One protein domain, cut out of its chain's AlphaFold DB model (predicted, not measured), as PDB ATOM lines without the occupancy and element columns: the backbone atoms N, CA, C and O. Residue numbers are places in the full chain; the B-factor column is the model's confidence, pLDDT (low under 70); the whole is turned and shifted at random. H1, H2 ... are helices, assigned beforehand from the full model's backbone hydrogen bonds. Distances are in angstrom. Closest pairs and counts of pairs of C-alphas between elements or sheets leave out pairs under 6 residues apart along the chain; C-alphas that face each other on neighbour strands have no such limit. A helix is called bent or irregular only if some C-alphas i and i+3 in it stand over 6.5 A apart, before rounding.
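What this domain is: This is residues 220 to 267 of the 271 residues of an uncharacterized protein of Acidobacteriia bacterium (UniProt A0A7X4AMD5). Two long helices meet near their ends and make a wide, flat V, with H1 as one arm, H2 as the other and a tight turn at the corner. The space between the arms is empty, and residues 220 to 223 make a short hook at the far end of H1. The printed part has 48 residues, with two named helices in the order H1, H2 and no named strand; the class is all helix. The whole is extended, with a radius of gyration of the C-alphas of 18.0 A and spans of 54 by 24 by 6 A.

How they stand to each other: The longest helix, H1, residues 224 to 246, is joined by a tight link of 2 residues, Glu 247 and Gly 248, to H2, residues 249 to 267. H1 and H2 meet only through their link. They are near each other, with 5 pairs of C-alphas within 10 A. Residues 231 to 240 of H1 stand free, and so do residues 251 to 267 of H2. In H1 every O i to N i+4 pair is within hydrogen-bond range; in H2 13 of 15 are.

Where its parts are: H1 measures 32.8 A from C-alpha 224 at (-19.443, -23.176, 17.750) to C-alpha 246 at (-22.404, -55.145, 24.607). H2 measures 28.6 A from its first to its last C-alpha and ends with C-alpha 267 at (9.676, -66.512, 33.660). H2 is neither bent nor irregular, but only just: C-alphas 260 and 263 are 6.5 A apart.

The domain as a whole: The two C-alphas farthest apart are those of Ala 224 and Leu 267, at 54.6 A. The printed part has no cut. The mean pLDDT of the printed part is 72.8, and it is under 70 in residues 220 to 224, 248 to 254, 256 to 261 and 263 to 267.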
ATOM      1  N   ALA A 220     -10.260 -27.000  22.990       55.31
ATOM      2  CA  ALA A 220     -10.777 -26.868  21.643       55.31
ATOM      3  C   ALA A 220     -11.160 -25.418  21.315       55.31
ATOM      4  O   ALA A 220     -11.680 -24.683  22.156       55.31
ATOM      5  N   SER A 221     -10.887 -25.017  20.074       55.47
ATOM      6  CA  SER A 221     -11.201 -23.695  19.532       55.47
ATOM      7  C   SER A 221     -12.675 -23.330  19.778       55.47
ATOM      8  O   SER A 221     -13.560 -24.100  19.407       55.47
ATOM      9  N   GLU A 222     -12.949 -22.152  20.352       55.38
ATOM     10  CA  GLU A 222     -14.286 -21.597  20.677       55.38
ATOM     11  C   GLU A 222     -15.199 -21.335  19.454       55.38
ATOM     12  O   GLU A 222     -16.167 -20.579  19.514       55.38
ATOM     13  N   SER A 223     -14.924 -21.957  18.309       63.28
ATOM     14  CA  SER A 223     -15.846 -21.959  17.182       63.28
ATOM     15  C   SER A 223     -16.996 -22.921  17.475       63.28
ATOM     16  O   SER A 223     -16.798 -24.132  17.584       63.28
ATOM     17  N   ALA A 224     -18.221 -22.394  17.541       63.19
ATOM     18  CA  ALA A 224     -19.443 -23.176  17.750       63.19
ATOM     19  C   ALA A 224     -19.592 -24.355  16.761       63.19
ATOM     20  O   ALA A 224     -20.177 -25.384  17.098       63.19
ATOM     21  N   ALA A 225     -19.019 -24.239  15.557       70.44
ATOM     22  CA  ALA A 225     -19.004 -25.312  14.565       70.44
ATOM     23  C   ALA A 225     -18.059 -26.467  14.945       70.44
ATOM     24  O   ALA A 225     -18.396 -27.628  14.724       70.44
ATOM     25  N   ILE A 226     -16.901 -26.167  15.544       70.06
ATOM     26  CA  ILE A 226     -15.942 -27.184  15.999       70.06
ATOM     27  C   ILE A 226     -16.490 -27.900  17.235       70.06
ATOM     28  O   ILE A 226     -16.432 -29.124  17.293       70.06
ATOM     29  N   GLN A 227     -17.133 -27.170  18.155       71.94
ATOM     30  CA  GLN A 227     -17.778 -27.775  19.324       71.94
ATOM     31  C   GLN A 227     -18.863 -28.780  18.919       71.94
ATOM     32  O   GLN A 227     -18.887 -29.895  19.430       71.94
ATOM     33  N   PHE A 228     -19.737 -28.446  17.965       78.56
ATOM     34  CA  PHE A 228     -20.768 -29.393  17.528       78.56
ATOM     35  C   PHE A 228     -20.169 -30.682  16.944       78.56
ATOM     36  O   PHE A 228     -20.645 -31.775  17.248       78.56
ATOM     37  N   VAL A 229     -19.102 -30.567  16.146       82.75
ATOM     38  CA  VAL A 229     -18.394 -31.723  15.575       82.75
ATOM     39  C   VAL A 229     -17.711 -32.555  16.663       82.75
ATOM     40  O   VAL A 229     -17.768 -33.781  16.600       82.75
ATOM     41  N   GLU A 230     -17.126 -31.923  17.680       79.06
ATOM     42  CA  GLU A 230     -16.522 -32.623  18.817       79.06
ATOM     43  C   GLU A 230     -17.551 -33.391  19.639       79.06
ATOM     44  O   GLU A 230     -17.357 -34.576  19.899       79.06
ATOM     45  N   TRP A 231     -18.669 -32.758  20.006       84.38
ATOM     46  CA  TRP A 231     -19.730 -33.416  20.770       84.38
ATOM     47  C   TRP A 231     -20.401 -34.530  19.964       84.38
ATOM     48  O   TRP A 231     -20.661 -35.603  20.508       84.38
ATOM     49  N   ALA A 232     -20.629 -34.323  18.664       86.56
ATOM     50  CA  ALA A 232     -21.157 -35.359  17.781       86.56
ATOM     51  C   ALA A 232     -20.176 -36.533  17.643       86.56
ATOM     52  O   ALA A 232     -20.579 -37.688  17.776       86.56
ATOM     53  N   GLY A 233     -18.887 -36.250  17.432       84.75
ATOM     54  CA  GLY A 233     -17.833 -37.257  17.343       84.75
ATOM     55  C   GLY A 233     -17.672 -38.040  18.645       84.75
ATOM     56  O   GLY A 233     -17.662 -39.268  18.621       84.75
ATOM     57  N   ALA A 234     -17.628 -37.349  19.785       83.75
ATOM     58  CA  ALA A 234     -17.561 -37.964  21.105       83.75
ATOM     59  C   ALA A 234     -18.794 -38.833  21.381       83.75
ATOM     60  O   ALA A 234     -18.649 -39.958  21.849       83.75
ATOM     61  N   PHE A 235     -19.997 -38.360  21.045       90.31
ATOM     62  CA  PHE A 235     -21.225 -39.131  21.227       90.31
ATOM     63  C   PHE A 235     -21.249 -40.383  20.345       90.31
ATOM     64  O   PHE A 235     -21.528 -41.470  20.841       90.31
ATOM     65  N   ILE A 236     -20.895 -40.260  19.061       88.44
ATOM     66  CA  ILE A 236     -20.776 -41.399  18.138       88.44
ATOM     67  C   ILE A 236     -19.759 -42.411  18.665       88.44
ATOM     68  O   ILE A 236     -20.030 -43.609  18.675       88.44
ATOM     69  N   LEU A 237     -18.608 -41.932  19.137       82.12
ATOM     70  CA  LEU A 237     -17.552 -42.777  19.676       82.12
ATOM     71  C   LEU A 237     -18.021 -43.489  20.950       82.12
ATOM     72  O   LEU A 237     -17.848 -44.697  21.060       82.12
ATOM     73  N   ILE A 238     -18.700 -42.796  21.867       85.25
ATOM     74  CA  ILE A 238     -19.300 -43.408  23.062       85.25
ATOM     75  C   ILE A 238     -20.336 -44.463  22.670       85.25
ATOM     76  O   ILE A 238     -20.312 -45.564  23.212       85.25
ATOM     77  N   VAL A 239     -21.221 -44.166  21.717       87.19
ATOM     78  CA  VAL A 239     -22.230 -45.119  21.234       87.19
ATOM     79  C   VAL A 239     -21.565 -46.355  20.632       87.19
ATOM     80  O   VAL A 239     -21.982 -47.468  20.949       87.19
ATOM     81  N   LEU A 240     -20.510 -46.186  19.830       82.06
ATOM     82  CA  LEU A 240     -19.740 -47.293  19.263       82.06
ATOM     83  C   LEU A 240     -19.055 -48.128  20.345       82.06
ATOM     84  O   LEU A 240     -19.162 -49.352  20.317       82.06
ATOM     85  N   ILE A 241     -18.414 -47.486  21.326       79.50
ATOM     86  CA  ILE A 241     -17.794 -48.179  22.460       79.50
ATOM     87  C   ILE A 241     -18.851 -48.969  23.233       79.50
ATOM     88  O   ILE A 241     -18.657 -50.152  23.480       79.50
ATOM     89  N   VAL A 242     -19.987 -48.360  23.582       84.19
ATOM     90  CA  VAL A 242     -21.056 -49.013  24.358       84.19
ATOM     91  C   VAL A 242     -21.686 -50.169  23.584       84.19
ATOM     92  O   VAL A 242     -21.908 -51.239  24.152       84.19
ATOM     93  N   TRP A 243     -21.966 -49.977  22.295       83.50
ATOM     94  CA  TRP A 243     -22.496 -51.027  21.430       83.50
ATOM     95  C   TRP A 243     -21.528 -52.208  21.357       83.50
ATOM     96  O   TRP A 243     -21.933 -53.345  21.606       83.50
ATOM     97  N   ARG A 244     -20.236 -51.937  21.142       76.75
ATOM     98  CA  ARG A 244     -19.220 -52.982  21.027       76.75
ATOM     99  C   ARG A 244     -18.920 -53.676  22.358       76.75
ATOM    100  O   ARG A 244     -18.749 -54.893  22.398       76.75
ATOM    101  N   PHE A 245     -18.965 -52.941  23.468       77.06
ATOM    102  CA  PHE A 245     -18.923 -53.507  24.819       77.06
ATOM    103  C   PHE A 245     -20.042 -54.530  25.035       77.06
ATOM    104  O   PHE A 245     -19.806 -55.588  25.619       77.06
ATOM    105  N   ARG A 246     -21.246 -54.243  24.527       78.12
ATOM    106  CA  ARG A 246     -22.404 -55.145  24.607       78.12
ATOM    107  C   ARG A 246     -22.226 -56.432  23.805       78.12
ATOM    108  O   ARG A 246     -22.852 -57.431  24.141       78.12
ATOM    109  N   GLU A 247     -21.382 -56.414  22.782       75.19
ATOM    110  CA  GLU A 247     -21.084 -57.568  21.931       75.19
ATOM    111  C   GLU A 247     -19.872 -58.395  22.405       75.19
ATOM    112  O   GLU A 247     -19.501 -59.365  21.749       75.19
ATOM    113  N   GLY A 248     -19.285 -58.068  23.565       67.06
ATOM    114  CA  GLY A 248     -18.317 -58.935  24.252       67.06
ATOM    115  C   GLY A 248     -16.834 -58.616  24.031       67.06
ATOM    116  O   GLY A 248     -15.991 -59.347  24.550       67.06
ATOM    117  N   ALA A 249     -16.500 -57.512  23.354       66.62
ATOM    118  CA  ALA A 249     -15.116 -57.091  23.081       66.62
ATOM    119  C   ALA A 249     -14.240 -56.943  24.340       66.62
ATOM    120  O   ALA A 249     -13.051 -57.239  24.336       66.62
ATOM    121  N   LEU A 250     -14.850 -56.547  25.462       67.94
ATOM    122  CA  LEU A 250     -14.160 -56.383  26.745       67.94
ATOM    123  C   LEU A 250     -13.576 -57.705  27.266       67.94
ATOM    124  O   LEU A 250     -12.515 -57.724  27.885       67.94
ATOM    125  N   LYS A 251     -14.291 -58.810  27.031       66.44
ATOM    126  CA  LYS A 251     -13.893 -60.129  27.519       66.44
ATOM    127  C   LYS A 251     -12.765 -60.703  26.664       66.44
ATOM    128  O   LYS A 251     -11.803 -61.203  27.229       66.44
ATOM    129  N   SER A 252     -12.836 -60.531  25.340       67.81
ATOM    130  CA  SER A 252     -11.762 -60.962  24.431       67.81
ATOM    131  C   SER A 252     -10.462 -60.198  24.705       67.81
ATOM    132  O   SER A 252      -9.437 -60.826  24.947       67.81
ATOM    133  N   GLY A 253     -10.517 -58.863  24.812       64.75
ATOM    134  CA  GLY A 253      -9.326 -58.056  25.099       64.75
ATOM    135  C   GLY A 253      -8.698 -58.341  26.472       64.75
ATOM    136  O   GLY A 253      -7.475 -58.322  26.615       64.75
ATOM    137  N   TYR A 254      -9.512 -58.646  27.491       68.62
ATOM    138  CA  TYR A 254      -9.008 -59.077  28.799       68.62
ATOM    139  C   TYR A 254      -8.325 -60.451  28.727       68.62
ATOM    140  O   TYR A 254      -7.222 -60.613  29.255       68.62
ATOM    141  N   ASP A 255      -8.955 -61.420  28.060       71.81
ATOM    142  CA  ASP A 255      -8.429 -62.780  27.928       71.81
ATOM    143  C   ASP A 255      -7.096 -62.789  27.144       71.81
ATOM    144  O   ASP A 255      -6.156 -63.493  27.532       71.81
ATOM    145  N   ASP A 256      -6.949 -61.927  26.131       66.62
ATOM    146  CA  ASP A 256      -5.706 -61.746  25.365       66.62
ATOM    147  C   ASP A 256      -4.583 -61.055  26.152       66.62
ATOM    148  O   ASP A 256      -3.400 -61.393  26.011       66.62
ATOM    149  N   LEU A 257      -4.917 -60.107  27.031       65.88
ATOM    150  CA  LEU A 257      -3.926 -59.487  27.911       65.88
ATOM    151  C   LEU A 257      -3.403 -60.501  28.939       65.88
ATOM    152  O   LEU A 257      -2.194 -60.613  29.170       65.88
ATOM    153  N   VAL A 258      -4.315 -61.256  29.557       67.62
ATOM    154  CA  VAL A 258      -3.968 -62.267  30.562       67.62
ATOM    155  C   VAL A 258      -3.134 -63.378  29.930       67.62
ATOM    156  O   VAL A 258      -2.119 -63.778  30.510       67.62
ATOM    157  N   SER A 259      -3.490 -63.845  28.731       68.75
ATOM    158  CA  SER A 259      -2.743 -64.896  28.037       68.75
ATOM    159  C   SER A 259      -1.304 -64.472  27.702       68.75
ATOM    160  O   SER A 259      -0.385 -65.273  27.890       68.75
ATOM    161  N   ASN A 260      -1.078 -63.203  27.338       62.75
ATOM    162  CA  ASN A 260       0.252 -62.651  27.045       62.75
ATOM    163  C   ASN A 260       1.101 -62.343  28.293       62.75
ATOM    164  O   ASN A 260       2.321 -62.525  28.273       62.75
ATOM    165  N   ILE A 261       0.494 -61.917  29.405       67.06
ATOM    166  CA  ILE A 261       1.224 -61.595  30.650       67.06
ATOM    167  C   ILE A 261       1.602 -62.858  31.444       67.06
ATOM    168  O   ILE A 261       2.663 -62.918  32.074       67.06
ATOM    169  N   THR A 262       0.774 -63.903  31.400       71.69
ATOM    170  CA  THR A 262       0.991 -65.160  32.140       71.69
ATOM    171  C   THR A 262       2.351 -65.845  31.879       71.69
ATOM    172  O   THR A 262       2.967 -66.327  32.839       71.69
ATOM    173  N   PRO A 263       2.872 -65.953  30.637       63.75
ATOM    174  CA  PRO A 263       4.201 -66.518  30.389       63.75
ATOM    175  C   PRO A 263       5.339 -65.634  30.922       63.75
ATOM    176  O   PRO A 263       6.314 -66.169  31.449       63.75
ATOM    177  N   VAL A 264       5.196 -64.304  30.879       62.34
ATOM    178  CA  VAL A 264       6.189 -63.358  31.425       62.34
ATOM    179  C   VAL A 264       6.300 -63.504  32.944       62.34
ATOM    180  O   VAL A 264       7.400 -63.631  33.484       62.34
ATOM    181  N   PHE A 265       5.164 -63.595  33.640       66.69
ATOM    182  CA  PHE A 265       5.134 -63.815  35.089       66.69
ATOM    183  C   PHE A 265       5.745 -65.165  35.492       66.69
ATOM    184  O   PHE A 265       6.414 -65.274  36.521       66.69
ATOM    185  N   ARG A 266       5.557 -66.205  34.666       69.44
ATOM    186  CA  ARG A 266       6.169 -67.527  34.881       69.44
ATOM    187  C   ARG A 266       7.687 -67.526  34.704       69.44
ATOM    188  O   ARG A 266       8.351 -68.310  35.378       69.44
ATOM    189  N   LEU A 267       8.230 -66.675  33.834       66.00
ATOM    190  CA  LEU A 267       9.676 -66.512  33.660       66.00
ATOM    191  C   LEU A 267      10.306 -65.739  34.823       66.00
ATOM    192  O   LEU A 267      11.322 -66.177  35.348       66.00
TER     193      LEU A 267